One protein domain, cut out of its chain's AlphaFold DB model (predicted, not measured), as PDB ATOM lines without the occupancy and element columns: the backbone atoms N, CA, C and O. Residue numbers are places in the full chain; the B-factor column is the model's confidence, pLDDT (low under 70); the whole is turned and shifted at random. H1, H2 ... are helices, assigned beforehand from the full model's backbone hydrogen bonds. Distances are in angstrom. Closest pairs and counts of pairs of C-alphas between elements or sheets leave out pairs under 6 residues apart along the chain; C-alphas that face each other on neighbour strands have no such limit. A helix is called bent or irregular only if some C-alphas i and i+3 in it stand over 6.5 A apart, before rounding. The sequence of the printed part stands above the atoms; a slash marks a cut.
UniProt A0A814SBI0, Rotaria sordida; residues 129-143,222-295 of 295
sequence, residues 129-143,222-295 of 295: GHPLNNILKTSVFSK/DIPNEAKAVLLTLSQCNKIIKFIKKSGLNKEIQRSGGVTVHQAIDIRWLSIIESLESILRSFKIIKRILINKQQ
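This is residues 129 to 143 and 222 to 295 of the 295 residues of a protein of Rotaria sordida (UniProt A0A814SBI0). One long helix, H2, is the beam of this elongated model, and the shorter helices are set crosswise to it: H1 meets its first half with one end, H4 crosses its middle, and H3 and H5 gather toward its last residues. A long loop, residues 256 to 270, leads back from H3 to H4. The printed part has 89 residues with five named helices, H1 to H5 in chain order, and no named strand; its class is all helix. It is only just compact, close to loose, with a radius of gyration of the C-alphas of 14.3 A and spans of 42 by 27 by 20 A.

Find C-alpha 225 at (353.638, -34.525, 543.570); from there H2, residues 225 to 246, runs 31.8 A. H1, residues 129 to 143, begins at (353.880, -20.590, 565.908) and is 20.4 A long; it is irregular, with C-alphas 140 and 143 7.2 A apart. H3 is residues 250 to 255, H4 residues 271 to 281, and H5 residues 283 to 292, ending at (380.258, -16.791, 534.264).

Look at Val 140 and Leu 231, the closest C-alphas of H1 and H2, 5.8 A apart: these helices touch, about perpendicular at 88 degrees, H1 with residues 140 to 141 alone and H2 with 231 to 235 alone. H2, with residues 234 to 241 alone, touches H4 at 79 degrees, about perpendicular; the closest C-alphas, of Cys 237 and Leu 276, are 7.2 A apart. H2 and H5 are near each other. H3 and H5 only just touch, with 3 pairs of C-alphas within 8 A, the closest those of Ile 253 and Ile 285 at 6.5 A. H1 is apart from H3, H4 and H5. Every O i to N i+4 pair is within hydrogen-bond range in H2, H3, H4 and H5, and 9 of 11 in H1.

The farthest C-alphas, of Pro 131 and Gln 295, are 45.2 A apart. Residues 144 to 221 are not printed, and C-alphas 143 and 222 stand 11.7 A apart across this cut. The link from H3 to H4 is long. Look for pLDDT under 70 at residues 139 to 143 and 265 to 269.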
ATOM      1  N   GLY A 129     353.076 -20.684 567.113       80.75
ATOM      2  CA  GLY A 129     353.880 -20.590 565.908       80.75
ATOM      3  C   GLY A 129     355.210 -21.357 565.992       80.75
ATOM      4  O   GLY A 129     355.801 -21.628 564.955       80.75
ATOM      5  N   HIS A 130     355.647 -21.821 567.175       79.69
ATOM      6  CA  HIS A 130     356.771 -22.765 567.274       79.69
ATOM      7  C   HIS A 130     356.411 -24.132 566.663       79.69
ATOM      8  O   HIS A 130     357.124 -24.579 565.762       79.69
ATOM      9  N   PRO A 131     355.315 -24.799 567.082       78.81
ATOM     10  CA  PRO A 131     354.742 -25.939 566.379       78.81
ATOM     11  C   PRO A 131     354.511 -25.680 564.894       78.81
ATOM     12  O   PRO A 131     354.931 -26.511 564.099       78.81
ATOM     13  N   LEU A 132     353.929 -24.541 564.509       77.62
ATOM     14  CA  LEU A 132     353.700 -24.229 563.095       77.62
ATOM     15  C   LEU A 132     355.016 -24.161 562.308       77.62
ATOM     16  O   LEU A 132     355.153 -24.804 561.272       77.62
ATOM     17  N   ASN A 133     356.023 -23.462 562.830       78.25
ATOM     18  CA  ASN A 133     357.357 -23.387 562.235       78.25
ATOM     19  C   ASN A 133     358.013 -24.773 562.153       78.25
ATOM     20  O   ASN A 133     358.653 -25.097 561.157       78.25
ATOM     21  N   ASN A 134     357.833 -25.617 563.171       76.69
ATOM     22  CA  ASN A 134     358.316 -26.994 563.150       76.69
ATOM     23  C   ASN A 134     357.564 -27.847 562.128       76.69
ATOM     24  O   ASN A 134     358.205 -28.640 561.447       76.69
ATOM     25  N   ILE A 135     356.248 -27.683 561.987       77.06
ATOM     26  CA  ILE A 135     355.447 -28.352 560.959       77.06
ATOM     27  C   ILE A 135     355.989 -27.944 559.599       77.06
ATOM     28  O   ILE A 135     356.452 -28.821 558.883       77.06
ATOM     29  N   LEU A 136     356.073 -26.643 559.308       72.25
ATOM     30  CA  LEU A 136     356.635 -26.118 558.064       72.25
ATOM     31  C   LEU A 136     358.057 -26.646 557.819       72.25
ATOM     32  O   LEU A 136     358.374 -27.089 556.724       72.25
ATOM     33  N   LYS A 137     358.921 -26.701 558.836       72.69
ATOM     34  CA  LYS A 137     360.276 -27.266 558.700       72.69
ATOM     35  C   LYS A 137     360.281 -28.771 558.430       72.69
ATOM     36  O   LYS A 137     361.093 -29.269 557.648       72.69
ATOM     37  N   THR A 138     359.417 -29.519 559.099       72.44
ATOM     38  CA  THR A 138     359.447 -30.988 559.080       72.44
ATOM     39  C   THR A 138     358.722 -31.542 557.863       72.44
ATOM     40  O   THR A 138     359.244 -32.460 557.224       72.44
ATOM     41  N   SER A 139     357.565 -30.970 557.518       66.56
ATOM     42  CA  SER A 139     356.800 -31.324 556.323       66.56
ATOM     43  C   SER A 139     357.567 -30.964 555.056       66.56
ATOM     44  O   SER A 139     357.588 -31.767 554.128       66.56
ATOM     45  N   VAL A 140     358.273 -29.827 555.052       61.00
ATOM     46  CA  VAL A 140     358.909 -29.309 553.836       61.00
ATOM     47  C   VAL A 140     360.393 -29.704 553.698       61.00
ATOM     48  O   VAL A 140     360.853 -30.001 552.601       61.00
ATOM     49  N   PHE A 141     361.189 -29.780 554.774       59.12
ATOM     50  CA  PHE A 141     362.663 -29.850 554.625       59.12
ATOM     51  C   PHE A 141     363.326 -31.135 555.122       59.12
ATOM     52  O   PHE A 141     364.440 -31.461 554.699       59.12
ATOM     53  N   SER A 142     362.690 -31.874 556.031       58.38
ATOM     54  CA  SER A 142     363.379 -32.950 556.763       58.38
ATOM     55  C   SER A 142     363.174 -34.344 556.164       58.38
ATOM     56  O   SER A 142     364.020 -35.223 556.345       58.38
ATOM     57  N   LYS A 143     362.094 -34.554 555.404       55.16
ATOM     58  CA  LYS A 143     361.717 -35.880 554.891       55.16
ATOM     59  C   LYS A 143     362.530 -36.357 553.673       55.16
ATOM     60  O   LYS A 143     362.651 -37.560 553.478       55.16
ATOM     61  N   ASP A 222     352.575 -40.169 550.961       79.25
ATOM     62  CA  ASP A 222     351.251 -39.521 550.984       79.25
ATOM     63  C   ASP A 222     351.283 -38.037 550.558       79.25
ATOM     64  O   ASP A 222     350.257 -37.360 550.546       79.25
ATOM     65  N   ILE A 223     352.465 -37.488 550.250       76.88
ATOM     66  CA  ILE A 223     352.616 -36.083 549.855       76.88
ATOM     67  C   ILE A 223     352.318 -35.937 548.347       76.88
ATOM     68  O   ILE A 223     352.960 -36.636 547.550       76.88
ATOM     69  N   PRO A 224     351.435 -35.001 547.933       84.81
ATOM     70  CA  PRO A 224     351.175 -34.693 546.523       84.81
ATOM     71  C   PRO A 224     352.451 -34.376 545.726       84.81
ATOM     72  O   PRO A 224     353.434 -33.852 546.266       84.81
ATOM     73  N   ASN A 225     352.457 -34.686 544.428       83.56
ATOM     74  CA  ASN A 225     353.638 -34.525 543.570       83.56
ATOM     75  C   ASN A 225     354.067 -33.056 543.432       83.56
ATOM     76  O   ASN A 225     355.264 -32.759 543.411       83.56
ATOM     77  N   GLU A 226     353.106 -32.138 543.426       82.94
ATOM     78  CA  GLU A 226     353.310 -30.689 543.391       82.94
ATOM     79  C   GLU A 226     354.094 -30.239 544.626       82.94
ATOM     80  O   GLU A 226     355.106 -29.542 544.525       82.94
ATOM     81  N   ALA A 227     353.695 -30.728 545.804       75.19
ATOM     82  CA  ALA A 227     354.400 -30.449 547.045       75.19
ATOM     83  C   ALA A 227     355.829 -31.014 547.005       75.19
ATOM     84  O   ALA A 227     356.766 -30.299 547.364       75.19
ATOM     85  N   LYS A 228     356.037 -32.239 546.492       77.88
ATOM     86  CA  LYS A 228     357.385 -32.823 546.304       77.88
ATOM     87  C   LYS A 228     358.271 -31.956 545.397       77.88
ATOM     88  O   LYS A 228     359.443 -31.754 545.724       77.88
ATOM     89  N   ALA A 229     357.731 -31.411 544.305       82.25
ATOM     90  CA  ALA A 229     358.463 -30.507 543.414       82.25
ATOM     91  C   ALA A 229     358.896 -29.218 544.135       82.25
ATOM     92  O   ALA A 229     360.060 -28.818 544.039       82.25
ATOM     93  N   VAL A 230     358.008 -28.629 544.944       81.94
ATOM     94  CA  VAL A 230     358.343 -27.478 545.799       81.94
ATOM     95  C   VAL A 230     359.484 -27.828 546.766       81.94
ATOM     96  O   VAL A 230     360.443 -27.058 546.881       81.94
ATOM     97  N   LEU A 231     359.464 -29.012 547.397       78.50
ATOM     98  CA  LEU A 231     360.536 -29.445 548.315       78.50
ATOM     99  C   LEU A 231     361.894 -29.564 547.609       78.50
ATOM    100  O   LEU A 231     362.935 -29.192 548.165       78.50
ATOM    101  N   LEU A 232     361.899 -30.080 546.378       82.00
ATOM    102  CA  LEU A 232     363.112 -30.208 545.572       82.00
ATOM    103  C   LEU A 232     363.691 -28.838 545.214       82.00
ATOM    104  O   LEU A 232     364.889 -28.619 545.432       82.00
ATOM    105  N   THR A 233     362.854 -27.907 544.753       86.12
ATOM    106  CA  THR A 233     363.251 -26.519 544.462       86.12
ATOM    107  C   THR A 233     363.859 -25.860 545.697       86.12
ATOM    108  O   THR A 233     364.969 -25.329 545.651       86.12
ATOM    109  N   LEU A 234     363.207 -26.003 546.849       84.56
ATOM    110  CA  LEU A 234     363.699 -25.499 548.130       84.56
ATOM    111  C   LEU A 234     365.058 -26.090 548.526       84.56
ATOM    112  O   LEU A 234     365.951 -25.386 549.017       84.56
ATOM    113  N   SER A 235     365.257 -27.391 548.300       83.62
ATOM    114  CA  SER A 235     366.552 -28.028 548.533       83.62
ATOM    115  C   SER A 235     367.634 -27.490 547.594       83.62
ATOM    116  O   SER A 235     368.790 -27.394 548.019       83.62
ATOM    117  N   GLN A 236     367.308 -27.183 546.337       88.44
ATOM    118  CA  GLN A 236     368.252 -26.617 545.369       88.44
ATOM    119  C   GLN A 236     368.615 -25.173 545.725       88.44
ATOM    120  O   GLN A 236     369.803 -24.850 545.788       88.44
ATOM    121  N   CYS A 237     367.629 -24.347 546.077       90.25
ATOM    122  CA  CYS A 237     367.827 -23.000 546.614       90.25
ATOM    123  C   CYS A 237     368.826 -23.008 547.779       90.25
ATOM    124  O   CYS A 237     369.823 -22.287 547.760       90.25
ATOM    125  N   ASN A 238     368.647 -23.913 548.746       86.31
ATOM    126  CA  ASN A 238     369.576 -24.065 549.868       86.31
ATOM    127  C   ASN A 238     371.010 -24.433 549.446       86.31
ATOM    128  O   ASN A 238     371.972 -23.984 550.078       86.31
ATOM    129  N   LYS A 239     371.184 -25.242 548.393       89.56
ATOM    130  CA  LYS A 239     372.517 -25.551 547.842       89.56
ATOM    131  C   LYS A 239     373.153 -24.306 547.218       89.56
ATOM    132  O   LYS A 239     374.323 -24.043 547.491       89.56
ATOM    133  N   ILE A 240     372.380 -23.529 546.457       93.00
ATOM    134  CA  ILE A 240     372.826 -22.268 545.844       93.00
ATOM    135  C   ILE A 240     373.282 -21.284 546.924       93.00
ATOM    136  O   ILE A 240     374.392 -20.764 546.852       93.00
ATOM    137  N   ILE A 241     372.483 -21.091 547.973       92.44
ATOM    138  CA  ILE A 241     372.820 -20.178 549.073       92.44
ATOM    139  C   ILE A 241     374.116 -20.599 549.771       92.44
ATOM    140  O   ILE A 241     374.995 -19.769 550.015       92.44
ATOM    141  N   LYS A 242     374.266 -21.897 550.072       90.94
ATOM    142  CA  LYS A 242     375.494 -22.432 550.682       90.94
ATOM    143  C   LYS A 242     376.713 -22.192 549.797       90.94
ATOM    144  O   LYS A 242     377.760 -21.813 550.320       90.94
ATOM    145  N   PHE A 243     376.574 -22.389 548.488       94.44
ATOM    146  CA  PHE A 243     377.637 -22.110 547.530       94.44
ATOM    147  C   PHE A 243     377.998 -20.620 547.510       94.44
ATOM    148  O   PHE A 243     379.154 -20.281 547.743       94.44
ATOM    149  N   ILE A 244     377.018 -19.725 547.338       95.38
ATOM    150  CA  ILE A 244     377.225 -18.266 547.320       95.38
ATOM    151  C   ILE A 244     377.946 -17.792 548.586       95.38
ATOM    152  O   ILE A 244     378.899 -17.014 548.505       95.38
ATOM    153  N   LYS A 245     377.519 -18.286 549.754       92.88
ATOM    154  CA  LYS A 245     378.123 -17.942 551.045       92.88
ATOM    155  C   LYS A 245     379.559 -18.451 551.161       92.88
ATOM    156  O   LYS A 245     380.428 -17.682 551.560       92.88
ATOM    157  N   LYS A 246     379.820 -19.715 550.801       93.56
ATOM    158  CA  LYS A 246     381.164 -20.319 550.866       93.56
ATOM    159  C   LYS A 246     382.142 -19.646 549.900       93.56
ATOM    160  O   LYS A 246     383.297 -19.448 550.254       93.56
ATOM    161  N   SER A 247     381.668 -19.273 548.716       95.69
ATOM    162  CA  SER A 247     382.479 -18.655 547.663       95.69
ATOM    163  C   SER A 247     382.636 -17.135 547.821       95.69
ATOM    164  O   SER A 247     383.294 -16.506 547.001       95.69
ATOM    165  N   GLY A 248     382.014 -16.514 548.831       95.88
ATOM    166  CA  GLY A 248     382.086 -15.063 549.050       95.88
ATOM    167  C   GLY A 248     381.363 -14.213 547.993       95.88
ATOM    168  O   GLY A 248     381.530 -12.991 547.971       95.88
ATOM    169  N   LEU A 249     380.524 -14.827 547.148       96.62
ATOM    170  CA  LEU A 249     379.868 -14.176 546.003       96.62
ATOM    171  C   LEU A 249     378.811 -13.142 546.407       96.62
ATOM    172  O   LEU A 249     378.423 -12.316 545.588       96.62
ATOM    173  N   ASN A 250     378.379 -13.120 547.672       96.88
ATOM    174  CA  ASN A 250     377.441 -12.107 548.170       96.88
ATOM    175  C   ASN A 250     377.931 -10.672 547.916       96.88
ATOM    176  O   ASN A 250     377.129  -9.816 547.555       96.88
ATOM    177  N   LYS A 251     379.243 -10.415 548.023       96.81
ATOM    178  CA  LYS A 251     379.808  -9.086 547.732       96.81
ATOM    179  C   LYS A 251     379.692  -8.715 546.251       96.81
ATOM    180  O   LYS A 251     379.554  -7.542 545.926       96.81
ATOM    181  N   GLU A 252     379.796  -9.696 545.358       97.12
ATOM    182  CA  GLU A 252     379.692  -9.504 543.906       97.12
ATOM    183  C   GLU A 252     378.232  -9.315 543.470       97.12
ATOM    184  O   GLU A 252     377.937  -8.433 542.663       97.12
ATOM    185  N   ILE A 253     377.313 -10.074 544.078       97.00
ATOM    186  CA  ILE A 253     375.863  -9.910 543.903       97.00
ATOM    187  C   ILE A 253     375.440  -8.497 544.318       97.00
ATOM    188  O   ILE A 253     374.786  -7.811 543.538       97.00
ATOM    189  N   GLN A 254     375.879  -8.031 545.494       96.44
ATOM    190  CA  GLN A 254     375.599  -6.673 545.975       96.44
ATOM    191  C   GLN A 254     376.165  -5.593 545.048       96.44
ATOM    192  O   GLN A 254     375.453  -4.663 544.681       96.44
ATOM    193  N   ARG A 255     377.424  -5.737 544.606       97.62
ATOM    194  CA  ARG A 255     378.042  -4.814 543.635       97.62
ATOM    195  C   ARG A 255     377.306  -4.770 542.295       97.62
ATOM    196  O   ARG A 255     377.352  -3.754 541.616       97.62
ATOM    197  N   SER A 256     376.622  -5.852 541.930       96.88
ATOM    198  CA  SER A 256     375.809  -5.944 540.714       96.88
ATOM    199  C   SER A 256     374.371  -5.429 540.888       96.88
ATOM    200  O   SER A 256     373.565  -5.621 539.981       96.88
ATOM    201  N   GLY A 257     374.030  -4.824 542.033       96.81
ATOM    202  CA  GLY A 257     372.687  -4.305 542.328       96.81
ATOM    203  C   GLY A 257     371.718  -5.322 542.942       96.81
ATOM    204  O   GLY A 257     370.526  -5.048 543.034       96.81
ATOM    205  N   GLY A 258     372.197  -6.503 543.346       95.94
ATOM    206  CA  GLY A 258     371.385  -7.512 544.028       95.94
ATOM    207  C   GLY A 258     371.333  -7.315 545.544       95.94
ATOM    208  O   GLY A 258     372.124  -6.578 546.132       95.94
ATOM    209  N   VAL A 259     370.433  -8.042 546.205       94.88
ATOM    210  CA  VAL A 259     370.388  -8.141 547.671       94.88
ATOM    211  C   VAL A 259     371.289  -9.264 548.186       94.88
ATOM    212  O   VAL A 259     371.600 -10.217 547.463       94.88
ATOM    213  N   THR A 260     371.697  -9.171 549.454       94.06
ATOM    214  CA  THR A 260     372.402 -10.258 550.143       94.06
ATOM    215  C   THR A 260     371.549 -11.515 550.137       94.06
ATOM    216  O   THR A 260     370.402 -11.496 550.573       94.06
ATOM    217  N   VAL A 261     372.127 -12.628 549.700       91.31
ATOM    218  CA  VAL A 261     371.451 -13.918 549.762       91.31
ATOM    219  C   VAL A 261     371.572 -14.463 551.180       91.31
ATOM    220  O   VAL A 261     372.677 -14.764 551.658       91.31
ATOM    221  N   HIS A 262     370.433 -14.572 551.859       85.31
ATOM    222  CA  HIS A 262     370.352 -15.005 553.246       85.31
ATOM    223  C   HIS A 262     370.229 -16.524 553.326       85.31
ATOM    224  O   HIS A 262     369.431 -17.151 552.633       85.31
ATOM    225  N   GLN A 263     371.024 -17.129 554.207       79.12
ATOM    226  CA  GLN A 263     370.818 -18.515 554.603       79.12
ATOM    227  C   GLN A 263     369.718 -18.561 555.653       79.12
ATOM    228  O   GLN A 263     369.815 -17.850 556.653       79.12
ATOM    229  N   ALA A 264     368.731 -19.434 555.446       74.56
ATOM    230  CA  ALA A 264     367.739 -19.729 556.464       74.56
ATOM    231  C   ALA A 264     368.436 -20.080 557.791       74.56
ATOM    232  O   ALA A 264     369.310 -20.950 557.852       74.56
ATOM    233  N   ILE A 265     368.086 -19.350 558.847       69.88
ATOM    234  CA  ILE A 265     368.539 -19.613 560.209       69.88
ATOM    235  C   ILE A 265     367.545 -20.589 560.830       69.88
ATOM    236  O   ILE A 265     366.389 -20.235 561.056       69.88
ATOM    237  N   ASP A 266     368.008 -21.798 561.146       54.59
ATOM    238  CA  ASP A 266     367.172 -22.896 561.654       54.59
ATOM    239  C   ASP A 266     366.426 -22.557 562.954       54.59
ATOM    240  O   ASP A 266     365.428 -23.192 563.274       54.59
ATOM    241  N   ILE A 267     366.874 -21.547 563.698       55.00
ATOM    242  CA  ILE A 267     366.270 -21.119 564.969       55.00
ATOM    243  C   ILE A 267     365.227 -20.010 564.748       55.00
ATOM    244  O   ILE A 267     364.285 -19.883 565.524       55.00
ATOM    245  N   ARG A 268     365.344 -19.225 563.668       65.06
ATOM    246  CA  ARG A 268     364.411 -18.127 563.386       65.06
ATOM    247  C   ARG A 268     363.175 -18.638 562.661       65.06
ATOM    248  O   ARG A 268     363.211 -19.615 561.906       65.06
ATOM    249  N   TRP A 269     362.060 -17.997 562.957       66.25
ATOM    250  CA  TRP A 269     360.800 -18.231 562.277       66.25
ATOM    251  C   TRP A 269     360.855 -17.626 560.883       66.25
ATOM    252  O   TRP A 269     361.517 -16.613 560.694       66.25
ATOM    253  N   LEU A 270     360.203 -18.280 559.919       70.88
ATOM    254  CA  LEU A 270     360.086 -17.805 558.532       70.88
ATOM    255  C   LEU A 270     361.420 -17.559 557.804       70.88
ATOM    256  O   LEU A 270     361.429 -17.038 556.696       70.88
ATOM    257  N   SER A 271     362.548 -18.012 558.355       78.88
ATOM    258  CA  SER A 271     363.872 -17.784 557.766       78.88
ATOM    259  C   SER A 271     364.042 -18.422 556.385       78.88
ATOM    260  O   SER A 271     364.881 -18.003 555.597       78.88
ATOM    261  N   ILE A 272     363.225 -19.429 556.077       80.31
ATOM    262  CA  ILE A 272     363.081 -20.016 554.744       80.31
ATOM    263  C   ILE A 272     362.470 -19.020 553.760       80.31
ATOM    264  O   ILE A 272     362.970 -18.915 552.647       80.31
ATOM    265  N   ILE A 273     361.416 -18.303 554.157       83.94
ATOM    266  CA  ILE A 273     360.745 -17.318 553.303       83.94
ATOM    267  C   ILE A 273     361.725 -16.191 552.989       83.94
ATOM    268  O   ILE A 273     361.991 -15.936 551.821       83.94
ATOM    269  N   GLU A 274     362.379 -15.631 554.012       86.00
ATOM    270  CA  GLU A 274     363.428 -14.612 553.836       86.00
ATOM    271  C   GLU A 274     364.541 -15.096 552.889       86.00
ATOM    272  O   GLU A 274     365.039 -14.364 552.031       86.00
ATOM    273  N   SER A 275     364.933 -16.364 553.029       88.50
ATOM    274  CA  SER A 275     365.957 -16.989 552.202       88.50
ATOM    275  C   SER A 275     365.522 -17.112 550.737       88.50
ATOM    276  O   SER A 275     366.290 -16.754 549.839       88.50
ATOM    277  N   LEU A 276     364.287 -17.543 550.482       89.56
ATOM    278  CA  LEU A 276     363.720 -17.638 549.137       89.56
ATOM    279  C   LEU A 276     363.520 -16.276 548.493       89.56
ATOM    280  O   LEU A 276     363.921 -16.093 547.344       89.56
ATOM    281  N   GLU A 277     362.974 -15.315 549.231       91.75
ATOM    282  CA  GLU A 277     362.829 -13.941 548.761       91.75
ATOM    283  C   GLU A 277     364.180 -13.354 548.359       91.75
ATOM    284  O   GLU A 277     364.291 -12.716 547.313       91.75
ATOM    285  N   SER A 278     365.233 -13.616 549.140       93.81
ATOM    286  CA  SER A 278     366.575 -13.130 548.812       93.81
ATOM    287  C   SER A 278     367.121 -13.717 547.503       93.81
ATOM    288  O   SER A 278     367.795 -13.014 546.749       93.81
ATOM    289  N   ILE A 279     366.798 -14.980 547.189       94.19
ATOM    290  CA  ILE A 279     367.125 -15.581 545.888       94.19
ATOM    291  C   ILE A 279     366.285 -14.936 544.794       94.19
ATOM    292  O   ILE A 279     366.842 -14.555 543.768       94.19
ATOM    293  N   LEU A 280     364.970 -14.826 544.997       95.06
ATOM    294  CA  LEU A 280     364.032 -14.336 543.992       95.06
ATOM    295  C   LEU A 280     364.382 -12.905 543.566       95.06
ATOM    296  O   LEU A 280     364.553 -12.639 542.376       95.06
ATOM    297  N   ARG A 281     364.611 -12.013 544.539       95.12
ATOM    298  CA  ARG A 281     365.004 -10.613 544.306       95.12
ATOM    299  C   ARG A 281     366.334 -10.484 543.557       95.12
ATOM    300  O   ARG A 281     366.516  -9.543 542.792       95.12
ATOM    301  N   SER A 282     367.249 -11.437 543.731       96.50
ATOM    302  CA  SER A 282     368.570 -11.442 543.086       96.50
ATOM    303  C   SER A 282     368.694 -12.453 541.938       96.50
ATOM    304  O   SER A 282     369.803 -12.683 541.451       96.50
ATOM    305  N   PHE A 283     367.599 -13.067 541.474       96.69
ATOM    306  CA  PHE A 283     367.658 -14.280 540.649       96.69
ATOM    307  C   PHE A 283     368.434 -14.088 539.341       96.69
ATOM    308  O   PHE A 283     369.352 -14.855 539.041       96.69
ATOM    309  N   LYS A 284     368.116 -13.031 538.581       97.31
ATOM    310  CA  LYS A 284     368.781 -12.725 537.299       97.31
ATOM    311  C   LYS A 284     370.291 -12.515 537.481       97.31
ATOM    312  O   LYS A 284     371.086 -13.007 536.681       97.31
ATOM    313  N   ILE A 285     370.684 -11.838 538.560       97.25
ATOM    314  CA  ILE A 285     372.083 -11.538 538.893       97.25
ATOM    315  C   ILE A 285     372.819 -12.811 539.317       97.25
ATOM    316  O   ILE A 285     373.896 -13.094 538.792       97.25
ATOM    317  N   ILE A 286     372.222 -13.600 540.216       96.69
ATOM    318  CA  ILE A 286     372.769 -14.886 540.667       96.69
ATOM    319  C   ILE A 286     372.997 -15.799 539.464       96.69
ATOM    320  O   ILE A 286     374.093 -16.332 539.308       96.69
ATOM    321  N   LYS A 287     371.998 -15.938 538.583       97.25
ATOM    322  CA  LYS A 287     372.100 -16.759 537.369       97.25
ATOM    323  C   LYS A 287     373.287 -16.332 536.505       97.25
ATOM    324  O   LYS A 287     374.096 -17.180 536.140       97.25
ATOM    325  N   ARG A 288     373.426 -15.031 536.227       97.44
ATOM    326  CA  ARG A 288     374.542 -14.488 535.434       97.44
ATOM    327  C   ARG A 288     375.902 -14.795 536.067       97.44
ATOM    328  O   ARG A 288     376.791 -15.286 535.384       97.44
ATOM    329  N   ILE A 289     376.054 -14.538 537.367       96.12
ATOM    330  CA  ILE A 289     377.317 -14.772 538.087       96.12
ATOM    331  C   ILE A 289     377.683 -16.260 538.083       96.12
ATOM    332  O   ILE A 289     378.836 -16.605 537.845       96.12
ATOM    333  N   LEU A 290     376.715 -17.150 538.324       95.12
ATOM    334  CA  LEU A 290     376.968 -18.592 538.345       95.12
ATOM    335  C   LEU A 290     377.367 -19.134 536.967       95.12
ATOM    336  O   LEU A 290     378.267 -19.967 536.907       95.12
ATOM    337  N   ILE A 291     376.757 -18.644 535.882       96.25
ATOM    338  CA  ILE A 291     377.131 -19.018 534.506       96.25
ATOM    339  C   ILE A 291     378.567 -18.574 534.201       96.25
ATOM    340  O   ILE A 291     379.370 -19.379 533.740       96.25
ATOM    341  N   ASN A 292     378.921 -17.331 534.534       95.06
ATOM    342  CA  ASN A 292     380.258 -16.791 534.264       95.06
ATOM    343  C   ASN A 292     381.378 -17.497 535.046       95.06
ATOM    344  O   ASN A 292     382.540 -17.369 534.688       95.06
ATOM    345  N   LYS A 293     381.058 -18.207 536.135       91.44
ATOM    346  CA  LYS A 293     382.033 -18.982 536.924       91.44
ATOM    347  C   LYS A 293     382.222 -20.416 536.428       91.44
ATOM    348  O   LYS A 293     383.074 -21.115 536.970       91.44
ATOM    349  N   GLN A 294     381.399 -20.877 535.486       86.38
ATOM    350  CA  GLN A 294     381.539 -22.200 534.864       86.38
ATOM    351  C   GLN A 294     382.399 -22.175 533.595       86.38
ATOM    352  O   GLN A 294     382.764 -23.242 533.108       86.38
ATOM    353  N   GLN A 295     382.682 -20.981 533.075       71.31
ATOM    354  CA  GLN A 295     383.612 -20.727 531.975       71.31
ATOM    355  C   GLN A 295     385.020 -20.516 532.530       71.31
ATOM    356  O   GLN A 295     385.965 -21.001 531.876       71.31
TER     357      GLN A 295